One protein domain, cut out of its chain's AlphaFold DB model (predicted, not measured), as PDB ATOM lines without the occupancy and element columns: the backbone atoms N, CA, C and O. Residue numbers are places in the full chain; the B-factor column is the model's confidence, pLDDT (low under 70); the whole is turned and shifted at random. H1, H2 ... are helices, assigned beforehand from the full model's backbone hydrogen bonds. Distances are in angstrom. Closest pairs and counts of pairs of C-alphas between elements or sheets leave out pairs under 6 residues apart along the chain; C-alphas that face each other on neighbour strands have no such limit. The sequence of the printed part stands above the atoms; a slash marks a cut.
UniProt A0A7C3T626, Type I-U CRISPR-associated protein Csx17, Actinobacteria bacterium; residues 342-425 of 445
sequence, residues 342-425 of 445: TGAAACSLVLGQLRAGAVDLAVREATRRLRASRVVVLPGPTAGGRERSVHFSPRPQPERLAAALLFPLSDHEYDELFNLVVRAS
ATOM      1  N   THR A 342     166.334 108.389 161.832       52.94
ATOM      2  CA  THR A 342     165.048 107.921 162.361       52.94
ATOM      3  C   THR A 342     164.399 108.885 163.361       52.94
ATOM      4  O   THR A 342     163.176 109.032 163.353       52.94
ATOM      5  N   GLY A 343     165.190 109.564 164.204       67.81
ATOM      6  CA  GLY A 343     164.673 110.513 165.205       67.81
ATOM      7  C   GLY A 343     164.143 111.806 164.578       67.81
ATOM      8  O   GLY A 343     163.027 112.240 164.871       67.81
ATOM      9  N   ALA A 344     164.902 112.377 163.638       73.69
ATOM     10  CA  ALA A 344     164.489 113.563 162.888       73.69
ATOM     11  C   ALA A 344     163.264 113.280 162.001       73.69
ATOM     12  O   ALA A 344     162.340 114.088 161.967       73.69
ATOM     13  N   ALA A 345     163.198 112.109 161.354       78.94
ATOM     14  CA  ALA A 345     162.036 111.707 160.556       78.94
ATOM     15  C   ALA A 345     160.750 111.593 161.396       78.94
ATOM     16  O   ALA A 345     159.687 112.043 160.964       78.94
ATOM     17  N   ALA A 346     160.838 111.042 162.613       83.19
ATOM     18  CA  ALA A 346     159.704 110.985 163.537       83.19
ATOM     19  C   ALA A 346     159.253 112.389 163.978       83.19
ATOM     20  O   ALA A 346     158.055 112.673 163.986       83.19
ATOM     21  N   CYS A 347     160.198 113.285 164.277       86.25
ATOM     22  CA  CYS A 347     159.893 114.679 164.610       86.25
ATOM     23  C   CYS A 347     159.210 115.405 163.440       86.25
ATOM     24  O   CYS A 347     158.208 116.086 163.647       86.25
ATOM     25  N   SER A 348     159.673 115.201 162.204       86.50
ATOM     26  CA  SER A 348     159.048 115.771 161.002       86.50
ATOM     27  C   SER A 348     157.617 115.266 160.781       86.50
ATOM     28  O   SER A 348     156.736 116.059 160.451       86.50
ATOM     29  N   LEU A 349     157.350 113.975 161.018       88.50
ATOM     30  CA  LEU A 349     155.989 113.423 160.965       88.50
ATOM     31  C   LEU A 349     155.074 114.084 162.006       88.50
ATOM     32  O   LEU A 349     153.956 114.489 161.685       88.50
ATOM     33  N   VAL A 350     155.563 114.217 163.241       90.56
ATOM     34  CA  VAL A 350     154.846 114.884 164.335       90.56
ATOM     35  C   VAL A 350     154.526 116.339 163.975       90.56
ATOM     36  O   VAL A 350     153.389 116.773 164.164       90.56
ATOM     37  N   LEU A 351     155.469 117.081 163.388       90.38
ATOM     38  CA  LEU A 351     155.221 118.453 162.925       90.38
ATOM     39  C   LEU A 351     154.182 118.518 161.801       90.38
ATOM     40  O   LEU A 351     153.294 119.372 161.848       90.38
ATOM     41  N   GLY A 352     154.229 117.594 160.838       88.56
ATOM     42  CA  GLY A 352     153.216 117.492 159.782       88.56
ATOM     43  C   GLY A 352     151.804 117.276 160.340       88.56
ATOM     44  O   GLY A 352     150.849 117.910 159.892       88.56
ATOM     45  N   GLN A 353     151.673 116.448 161.380       90.12
ATOM     46  CA  GLN A 353     150.399 116.214 162.069       90.12
ATOM     47  C   GLN A 353     149.922 117.443 162.855       90.12
ATOM     48  O   GLN A 353     148.736 117.771 162.804       90.12
ATOM     49  N   LEU A 354     150.824 118.159 163.534       90.06
ATOM     50  CA  LEU A 354     150.481 119.402 164.236       90.06
ATOM     51  C   LEU A 354     150.005 120.495 163.270       90.06
ATOM     52  O   LEU A 354     149.033 121.187 163.571       90.06
ATOM     53  N   ARG A 355     150.607 120.599 162.079       86.69
ATOM     54  CA  ARG A 355     150.157 121.512 161.010       86.69
ATOM     55  C   ARG A 355     148.772 121.181 160.478       86.69
ATOM     56  O   ARG A 355     148.004 122.088 160.184       86.69
ATOM     57  N   ALA A 356     148.446 119.896 160.386       88.12
ATOM     58  CA  ALA A 356     147.112 119.437 160.015       88.12
ATOM     59  C   ALA A 356     146.075 119.612 161.147       88.12
ATOM     60  O   ALA A 356     144.925 119.213 160.990       88.12
ATOM     61  N   GLY A 357     146.468 120.158 162.307       86.06
ATOM     62  CA  GLY A 357     145.608 120.285 163.486       86.06
ATOM     63  C   GLY A 357     145.370 118.965 164.230       86.06
ATOM     64  O   GLY A 357     144.608 118.926 165.195       86.06
ATOM     65  N   ALA A 358     146.042 117.882 163.832       88.25
ATOM     66  CA  ALA A 358     145.864 116.544 164.379       88.25
ATOM     67  C   ALA A 358     146.720 116.309 165.640       88.25
ATOM     68  O   ALA A 358     147.542 115.391 165.698       88.25
ATOM     69  N   VAL A 359     146.508 117.129 166.675       87.50
ATOM     70  CA  VAL A 359     147.274 117.092 167.938       87.50
ATOM     71  C   VAL A 359     147.236 115.707 168.594       87.50
ATOM     72  O   VAL A 359     148.259 115.202 169.049       87.50
ATOM     73  N   ASP A 360     146.081 115.042 168.581       84.38
ATOM     74  CA  ASP A 360     145.924 113.720 169.197       84.38
ATOM     75  C   ASP A 360     146.712 112.620 168.453       84.38
ATOM     76  O   ASP A 360     147.112 111.622 169.055       84.38
ATOM     77  N   LEU A 361     146.944 112.761 167.140       87.06
ATOM     78  CA  LEU A 361     147.821 111.851 166.387       87.06
ATOM     79  C   LEU A 361     149.293 112.126 166.709       87.06
ATOM     80  O   LEU A 361     150.026 111.180 166.998       87.06
ATOM     81  N   ALA A 362     149.675 113.405 166.766       89.50
ATOM     82  CA  ALA A 362     151.027 113.842 167.105       89.50
ATOM     83  C   ALA A 362     151.473 113.312 168.473       89.50
ATOM     84  O   ALA A 362     152.547 112.721 168.604       89.50
ATOM     85  N   VAL A 363     150.622 113.452 169.494       87.06
ATOM     86  CA  VAL A 363     150.943 112.982 170.848       87.06
ATOM     87  C   VAL A 363     150.997 111.454 170.925       87.06
ATOM     88  O   VAL A 363     151.848 110.910 171.632       87.06
ATOM     89  N   ARG A 364     150.139 110.736 170.186       85.50
ATOM     90  CA  ARG A 364     150.187 109.264 170.119       85.50
ATOM     91  C   ARG A 364     151.461 108.762 169.451       85.50
ATOM     92  O   ARG A 364     152.054 107.804 169.941       85.50
ATOM     93  N   GLU A 365     151.897 109.403 168.370       87.38
ATOM     94  CA  GLU A 365     153.174 109.074 167.731       87.38
ATOM     95  C   GLU A 365     154.340 109.315 168.696       87.38
ATOM     96  O   GLU A 365     155.134 108.404 168.925       87.38
ATOM     97  N   ALA A 366     154.393 110.483 169.346       86.88
ATOM     98  CA  ALA A 366     155.434 110.789 170.328       86.88
ATOM     99  C   ALA A 366     155.439 109.800 171.503       86.88
ATOM    100  O   ALA A 366     156.485 109.264 171.860       86.88
ATOM    101  N   THR A 367     154.267 109.469 172.046       84.50
ATOM    102  CA  THR A 367     154.113 108.472 173.118       84.50
ATOM    103  C   THR A 367     154.629 107.098 172.693       84.50
ATOM    104  O   THR A 367     155.353 106.447 173.446       84.50
ATOM    105  N   ARG A 368     154.290 106.649 171.477       84.06
ATOM    106  CA  ARG A 368     154.752 105.361 170.943       84.06
ATOM    107  C   ARG A 368     156.275 105.322 170.828       84.06
ATOM    108  O   ARG A 368     156.884 104.319 171.189       84.06
ATOM    109  N   ARG A 369     156.884 106.417 170.363       84.06
ATOM    110  CA  ARG A 369     158.341 106.556 170.224       84.06
ATOM    111  C   ARG A 369     159.043 106.569 171.576       84.06
ATOM    112  O   ARG A 369     159.976 105.802 171.770       84.06
ATOM    113  N   LEU A 370     158.541 107.352 172.527       82.06
ATOM    114  CA  LEU A 370     159.075 107.398 173.889       82.06
ATOM    115  C   LEU A 370     159.018 106.020 174.563       82.06
ATOM    116  O   LEU A 370     160.006 105.591 175.151       82.06
ATOM    117  N   ARG A 371     157.923 105.266 174.390       78.69
ATOM    118  CA  ARG A 371     157.821 103.885 174.896       78.69
ATOM    119  C   ARG A 371     158.815 102.934 174.236       78.69
ATOM    120  O   ARG A 371     159.371 102.085 174.927       78.69
ATOM    121  N   ALA A 372     159.056 103.070 172.931       78.81
ATOM    122  CA  ALA A 372     160.094 102.297 172.247       78.81
ATOM    123  C   ALA A 372     161.491 102.586 172.832       78.81
ATOM    124  O   ALA A 372     162.314 101.680 172.930       78.81
ATOM    125  N   SER A 373     161.712 103.811 173.316       75.19
ATOM    126  CA  SER A 373     162.897 104.230 174.076       75.19
ATOM    127  C   SER A 373     162.795 103.974 175.590       75.19
ATOM    128  O   SER A 373     163.551 104.557 176.357       75.19
ATOM    129  N   ARG A 374     161.875 103.105 176.038       76.62
ATOM    130  CA  ARG A 374     161.644 102.718 177.449       76.62
ATOM    131  C   ARG A 374     161.176 103.843 178.386       76.62
ATOM    132  O   ARG A 374     161.197 103.674 179.600       76.62
ATOM    133  N   VAL A 375     160.664 104.950 177.849       75.88
ATOM    134  CA  VAL A 375     160.055 106.040 178.628       75.88
ATOM    135  C   VAL A 375     158.535 105.856 178.686       75.88
ATOM    136  O   VAL A 375     157.831 105.969 177.679       75.88
ATOM    137  N   VAL A 376     158.000 105.573 179.879       74.50
ATOM    138  CA  VAL A 376     156.555 105.378 180.094       74.50
ATOM    139  C   VAL A 376     155.895 106.699 180.490       74.50
ATOM    140  O   VAL A 376     155.853 107.076 181.660       74.50
ATOM    141  N   VAL A 377     155.339 107.393 179.497       74.56
ATOM    142  CA  VAL A 377     154.579 108.636 179.703       74.56
ATOM    143  C   VAL A 377     153.154 108.378 180.202       74.56
ATOM    144  O   VAL A 377     152.497 107.407 179.808       74.56
ATOM    145  N   LEU A 378     152.660 109.269 181.063       68.25
ATOM    146  CA  LEU A 378     151.294 109.255 181.574       68.25
ATOM    147  C   LEU A 378     150.308 109.936 180.604       68.25
ATOM    148  O   LEU A 378     150.614 110.987 180.041       68.25
ATOM    149  N   PRO A 379     149.080 109.398 180.470       60.25
ATOM    150  CA  PRO A 379     148.586 108.179 181.102       60.25
ATOM    151  C   PRO A 379     149.095 106.914 180.394       60.25
ATOM    152  O   PRO A 379     149.065 106.796 179.169       60.25
ATOM    153  N   GLY A 380     149.524 105.941 181.201       57.97
ATOM    154  CA  GLY A 380     149.892 104.614 180.715       57.97
ATOM    155  C   GLY A 380     148.683 103.831 180.177       57.97
ATOM    156  O   GLY A 380     147.531 104.228 180.405       57.97
ATOM    157  N   PRO A 381     148.923 102.717 179.466       56.69
ATOM    158  CA  PRO A 381     147.855 101.811 179.059       56.69
ATOM    159  C   PRO A 381     147.055 101.346 180.285       56.69
ATOM    160  O   PRO A 381     147.600 101.156 181.374       56.69
ATOM    161  N   THR A 382     145.743 101.187 180.122       56.50
ATOM    162  CA  THR A 382     144.911 100.535 181.146       56.50
ATOM    163  C   THR A 382     145.326  99.069 181.311       56.50
ATOM    164  O   THR A 382     145.961  98.505 180.424       56.50
ATOM    165  N   ALA A 383     144.936  98.428 182.419       47.94
ATOM    166  CA  ALA A 383     145.228  97.011 182.676       47.94
ATOM    167  C   ALA A 383     144.768  96.063 181.542       47.94
ATOM    168  O   ALA A 383     145.306  94.973 181.402       47.94
ATOM    169  N   GLY A 384     143.819  96.494 180.698       49.75
ATOM    170  CA  GLY A 384     143.373  95.779 179.496       49.75
ATOM    171  C   GLY A 384     144.067  96.192 178.190       49.75
ATOM    172  O   GLY A 384     143.507  95.975 177.120       49.75
ATOM    173  N   GLY A 385     145.213  96.878 178.240       52.66
ATOM    174  CA  GLY A 385     145.980  97.301 177.058       52.66
ATOM    175  C   GLY A 385     145.374  98.460 176.251       52.66
ATOM    176  O   GLY A 385     146.017  98.969 175.337       52.66
ATOM    177  N   ARG A 386     144.163  98.930 176.589       48.66
ATOM    178  CA  ARG A 386     143.535 100.097 175.947       48.66
ATOM    179  C   ARG A 386     144.186 101.395 176.418       48.66
ATOM    180  O   ARG A 386     144.324 101.627 177.623       48.66
ATOM    181  N   GLU A 387     144.545 102.261 175.476       55.19
ATOM    182  CA  GLU A 387     145.006 103.618 175.776       55.19
ATOM    183  C   GLU A 387     143.839 104.477 176.272       55.19
ATOM    184  O   GLU A 387     142.748 104.454 175.699       55.19
ATOM    185  N   ARG A 388     144.053 105.256 177.341       55.34
ATOM    186  CA  ARG A 388     143.093 106.296 177.728       55.34
ATOM    187  C   ARG A 388     143.125 107.389 176.662       55.34
ATOM    188  O   ARG A 388     144.195 107.922 176.378       55.34
ATOM    189  N   SER A 389     141.970 107.753 176.103       48.56
ATOM    190  CA  SER A 389     141.849 108.960 175.285       48.56
ATOM    191  C   SER A 389     142.140 110.165 176.173       48.56
ATOM    192  O   SER A 389     141.349 110.527 177.046       48.56
ATOM    193  N   VAL A 390     143.319 110.754 176.010       52.41
ATOM    194  CA  VAL A 390     143.698 111.922 176.793       52.41
ATOM    195  C   VAL A 390     143.022 113.127 176.167       52.41
ATOM    196  O   VAL A 390     143.436 113.623 175.123       52.41
ATOM    197  N   HIS A 391     141.958 113.608 176.800       49.56
ATOM    198  CA  HIS A 391     141.446 114.934 176.498       49.56
ATOM    199  C   HIS A 391     142.424 115.950 177.087       49.56
ATOM    200  O   HIS A 391     142.357 116.304 178.260       49.56
ATOM    201  N   PHE A 392     143.396 116.371 176.281       56.31
ATOM    202  CA  PHE A 392     144.259 117.497 176.612       56.31
ATOM    203  C   PHE A 392     143.383 118.751 176.597       56.31
ATOM    204  O   PHE A 392     142.927 119.142 175.531       56.31
ATOM    205  N   SER A 393     143.066 119.318 177.758       48.88
ATOM    206  CA  SER A 393     142.318 120.572 177.890       48.88
ATOM    207  C   SER A 393     142.969 121.416 178.991       48.88
ATOM    208  O   SER A 393     143.307 120.837 180.027       48.88
ATOM    209  N   PRO A 394     143.158 122.736 178.802       54.03
ATOM    210  CA  PRO A 394     142.886 123.502 177.580       54.03
ATOM    211  C   PRO A 394     143.811 123.092 176.417       54.03
ATOM    212  O   PRO A 394     144.963 122.711 176.627       54.03
ATOM    213  N   ARG A 395     143.292 123.119 175.178       64.25
ATOM    214  CA  ARG A 395     144.072 122.834 173.960       64.25
ATOM    215  C   ARG A 395     144.717 124.133 173.477       64.25
ATOM    216  O   ARG A 395     143.997 124.949 172.901       64.25
ATOM    217  N   PRO A 396     146.031 124.351 173.670       68.31
ATOM    218  CA  PRO A 396     146.701 125.436 172.966       68.31
ATOM    219  C   PRO A 396     146.544 125.230 171.455       68.31
ATOM    220  O   PRO A 396     146.434 124.095 170.975       68.31
ATOM    221  N   GLN A 397     146.519 126.327 170.698       84.44
ATOM    222  CA  GLN A 397     146.422 126.268 169.240       84.44
ATOM    223  C   GLN A 397     147.539 125.367 168.672       84.44
ATOM    224  O   GLN A 397     148.687 125.505 169.103       84.44
ATOM    225  N   PRO A 398     147.256 124.467 167.709       88.31
ATOM    226  CA  PRO A 398     148.247 123.511 167.205       88.31
ATOM    227  C   PRO A 398     149.535 124.170 166.693       88.31
ATOM    228  O   PRO A 398     150.628 123.686 166.983       88.31
ATOM    229  N   GLU A 399     149.418 125.311 166.002       89.00
ATOM    230  CA  GLU A 399     150.568 126.093 165.522       89.00
ATOM    231  C   GLU A 399     151.433 126.612 166.681       89.00
ATOM    232  O   GLU A 399     152.659 126.539 166.620       89.00
ATOM    233  N   ARG A 400     150.806 127.085 167.764       91.81
ATOM    234  CA  ARG A 400     151.493 127.585 168.962       91.81
ATOM    235  C   ARG A 400     152.186 126.456 169.716       91.81
ATOM    236  O   ARG A 400     153.336 126.601 170.119       91.81
ATOM    237  N   LEU A 401     151.523 125.308 169.839       91.44
ATOM    238  CA  LEU A 401     152.118 124.117 170.434       91.44
ATOM    239  C   LEU A 401     153.344 123.649 169.635       91.44
ATOM    240  O   LEU A 401     154.364 123.316 170.234       91.44
ATOM    241  N   ALA A 402     153.270 123.668 168.301       92.00
ATOM    242  CA  ALA A 402     154.386 123.302 167.435       92.00
ATOM    243  C   ALA A 402     155.538 124.320 167.510       92.00
ATOM    244  O   ALA A 402     156.691 123.929 167.674       92.00
ATOM    245  N   ALA A 403     155.234 125.621 167.461       93.12
ATOM    246  CA  ALA A 403     156.225 126.689 167.590       93.12
ATOM    247  C   ALA A 403     156.978 126.615 168.929       93.12
ATOM    248  O   ALA A 403     158.197 126.786 168.966       93.12
ATOM    249  N   ALA A 404     156.282 126.274 170.017       93.88
ATOM    250  CA  ALA A 404     156.882 126.146 171.341       93.88
ATOM    251  C   ALA A 404     157.921 125.014 171.448       93.88
ATOM    252  O   ALA A 404     158.742 125.016 172.364       93.88
ATOM    253  N   LEU A 405     157.923 124.039 170.530       93.25
ATOM    254  CA  LEU A 405     158.934 122.974 170.514       93.25
ATOM    255  C   LEU A 405     160.331 123.503 170.164       93.25
ATOM    256  O   LEU A 405     161.319 122.888 170.570       93.25
ATOM    257  N   LEU A 406     160.420 124.655 169.489       93.25
ATOM    258  CA  LEU A 406     161.681 125.294 169.111       93.25
ATOM    259  C   LEU A 406     162.452 125.871 170.310       93.25
ATOM    260  O   LEU A 406     163.673 125.986 170.240       93.25
ATOM    261  N   PHE A 407     161.776 126.227 171.409       92.81
ATOM    262  CA  PHE A 407     162.444 126.837 172.562       92.81
ATOM    263  C   PHE A 407     163.429 125.857 173.217       92.81
ATOM    264  O   PHE A 407     163.011 124.774 173.643       92.81
ATOM    265  N   PRO A 408     164.725 126.193 173.330       89.81
ATOM    266  CA  PRO A 408     165.682 125.335 174.019       89.81
ATOM    267  C   PRO A 408     165.391 125.362 175.522       89.81
ATOM    268  O   PRO A 408     165.285 126.438 176.102       89.81
ATOM    269  N   LEU A 409     165.274 124.199 176.164       86.88
ATOM    270  CA  LEU A 409     165.152 124.096 177.625       86.88
ATOM    271  C   LEU A 409     166.522 123.827 178.245       86.88
ATOM    272  O   LEU A 409     167.474 123.483 177.541       86.88
ATOM    273  N   SER A 410     166.664 124.082 179.543       80.06
ATOM    274  CA  SER A 410     167.858 123.647 180.276       80.06
ATOM    275  C   SER A 410     167.672 122.203 180.719       80.06
ATOM    276  O   SER A 410     166.532 121.757 180.828       80.06
ATOM    277  N   ASP A 411     168.763 121.491 180.998       78.12
ATOM    278  CA  ASP A 411     168.682 120.101 181.468       78.12
ATOM    279  C   ASP A 411     167.801 120.009 182.726       78.12
ATOM    280  O   ASP A 411     166.888 119.201 182.774       78.12
ATOM    281  N   HIS A 412     167.948 120.964 183.651       79.81
ATOM    282  CA  HIS A 412     167.124 121.065 184.858       79.81
ATOM    283  C   HIS A 412     165.622 121.239 184.581       79.81
ATOM    284  O   HIS A 412     164.787 120.582 185.195       79.81
ATOM    285  N   GLU A 413     165.255 122.137 183.667       82.06
ATOM    286  CA  GLU A 413     163.838 122.335 183.330       82.06
ATOM    287  C   GLU A 413     163.262 121.157 182.561       82.06
ATOM    288  O   GLU A 413     162.061 120.891 182.607       82.06
ATOM    289  N   TYR A 414     164.125 120.445 181.849       81.25
ATOM    290  CA  TYR A 414     163.729 119.210 181.231       81.25
ATOM    291  C   TYR A 414     163.549 118.104 182.282       81.25
ATOM    292  O   TYR A 414     162.555 117.390 182.206       81.25
ATOM    293  N   ASP A 415     164.411 117.984 183.295       80.19
ATOM    294  CA  ASP A 415     164.196 117.056 184.418       80.19
ATOM    295  C   ASP A 415     162.844 117.317 185.089       80.19
ATOM    296  O   ASP A 415     162.092 116.394 185.404       80.19
ATOM    297  N   GLU A 416     162.504 118.591 185.290       79.38
ATOM    298  CA  GLU A 416     161.209 118.997 185.829       79.38
ATOM    299  C   GLU A 416     160.053 118.556 184.917       79.38
ATOM    300  O   GLU A 416     159.077 117.963 185.386       79.38
ATOM    301  N   LEU A 417     160.194 118.760 183.605       82.94
ATOM    302  CA  LEU A 417     159.236 118.307 182.598       82.94
ATOM    303  C   LEU A 417     159.075 116.779 182.585       82.94
ATOM    304  O   LEU A 417     157.957 116.266 182.494       82.94
ATOM    305  N   PHE A 418     160.189 116.054 182.665       82.06
ATOM    306  CA  PHE A 418     160.241 114.600 182.665       82.06
ATOM    307  C   PHE A 418     159.512 114.047 183.888       82.06
ATOM    308  O   PHE A 418     158.602 113.234 183.735       82.06
ATOM    309  N   ASN A 419     159.820 114.563 185.078       78.56
ATOM    310  CA  ASN A 419     159.180 114.160 186.332       78.56
ATOM    311  C   ASN A 419     157.669 114.455 186.367       78.56
ATOM    312  O   ASN A 419     156.922 113.773 187.065       78.56
ATOM    313  N   LEU A 420     157.196 115.447 185.605       75.69
ATOM    314  CA  LEU A 420     155.771 115.783 185.514       75.69
ATOM    315  C   LEU A 420     154.976 114.786 184.652       75.69
ATOM    316  O   LEU A 420     153.784 114.563 184.887       75.69
ATOM    317  N   VAL A 421     155.609 114.206 183.630       75.31
ATOM    318  CA  VAL A 421     154.936 113.393 182.601       75.31
ATOM    319  C   VAL A 421     155.226 111.903 182.746       75.31
ATOM    320  O   VAL A 421     154.399 111.075 182.355       75.31
ATOM    321  N   VAL A 422     156.383 111.543 183.288       75.38
ATOM    322  CA  VAL A 422     156.826 110.160 183.446       75.38
ATOM    323  C   VAL A 422     156.476 109.676 184.844       75.38
ATOM    324  O   VAL A 422     156.648 110.372 185.840       75.38
ATOM    325  N   ARG A 423     155.933 108.461 184.924       58.03
ATOM    326  CA  ARG A 423     155.644 107.820 186.207       58.03
ATOM    327  C   ARG A 423     156.978 107.409 186.835       58.03
ATOM    328  O   ARG A 423     157.725 106.686 186.181       58.03
ATOM    329  N   ALA A 424     157.256 107.812 188.078       48.53
ATOM    330  CA  ALA A 424     158.355 107.219 188.840       48.53
ATOM    331  C   ALA A 424     158.183 105.692 188.821       48.53
ATOM    332  O   ALA A 424     157.079 105.184 189.066       48.53
ATOM    333  N   SER A 425     159.236 104.970 188.440       39.44
ATOM    334  CA  SER A 425     159.204 103.515 188.456       39.44
ATOM    335  C   SER A 425     158.949 103.072 189.892       39.44
ATOM    336  O   SER A 425     159.616 103.523 190.818       39.44
TER     337      SER A 425
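Overview. This is residues 342 to 425 of the 445 residues of the protein "Type I-U CRISPR-associated protein Csx17" of Actinobacteria bacterium (UniProt A0A7C3T626). A helical hairpin of H1 and H2 has the short helix H3 packed on one end of H1, through residues 351 to 355, while the fourth helix, H4, is set off from the other three and touches no helix. A long loop, residues 373 to 397, leads from the end of H2 round to H3, and its residues 381 to 386 stick out. The printed part has 84 residues with four named helices, in the order H1, H2, H3, H4, and no named strand; its class is all helix. The whole is compact, with a radius of gyration of the C-alphas of 13.4 A, and it spans 34 by 31 by 30 A.

Arrangement. H1, residues 342 to 355, and H2, residues 359 to 372, form a helical hairpin: they touch at a shallow tilt of 17 degrees, opposite ways. Their closest C-alphas are those of Val 350 and Ala 362, 4.8 A apart. H3, residues 398 to 406, touches H1 with residues 351 to 355 of H1 alone. The closest C-alphas of H1 and H3 are those of Leu 354 and Pro 398, 5.5 A apart. H1 and H3 run opposite ways at a shallow tilt of 33 degrees, only just short of steep. H2 and H3 are close but not clearly touching: their closest C-alphas, those of Val 359 and Pro 398, are 6.5 A apart. H4, residues 411 to 421, is apart from H1, H2 and H3. In H1, H2 and H4 every O i to N i+4 pair is within hydrogen-bond range; in H3 it is 3 of 5.

Along the chain. H1 begins with C-alpha 342 at (165.048, 107.921, 162.361) and measures 20.2 A from first to last C-alpha. H2 measures 20.0 A and ends with C-alpha 372 at (160.094, 102.297, 172.247). H3 measures 13.7 A. H4 measures 15.3 A and ends with C-alpha 421 at (154.936, 113.393, 182.601).

Size, cuts and confidence. The two C-alphas farthest apart are those of Gly 384 and Pro 408, 37.4 A. The printed part runs from 342 to 425 with no cut. The links from H1 to H2 and from H3 to H4 are tight, and the link from H2 to H3, 25 residues, is long. Residues 381 to 386 stand free, and so do residues 410 to 416, of which 411 to 416 belong to H4. The mean pLDDT of the printed part is 76.1, and 24 residues are under 70: residues 342 to 343, 378 to 396 and 423 to 425.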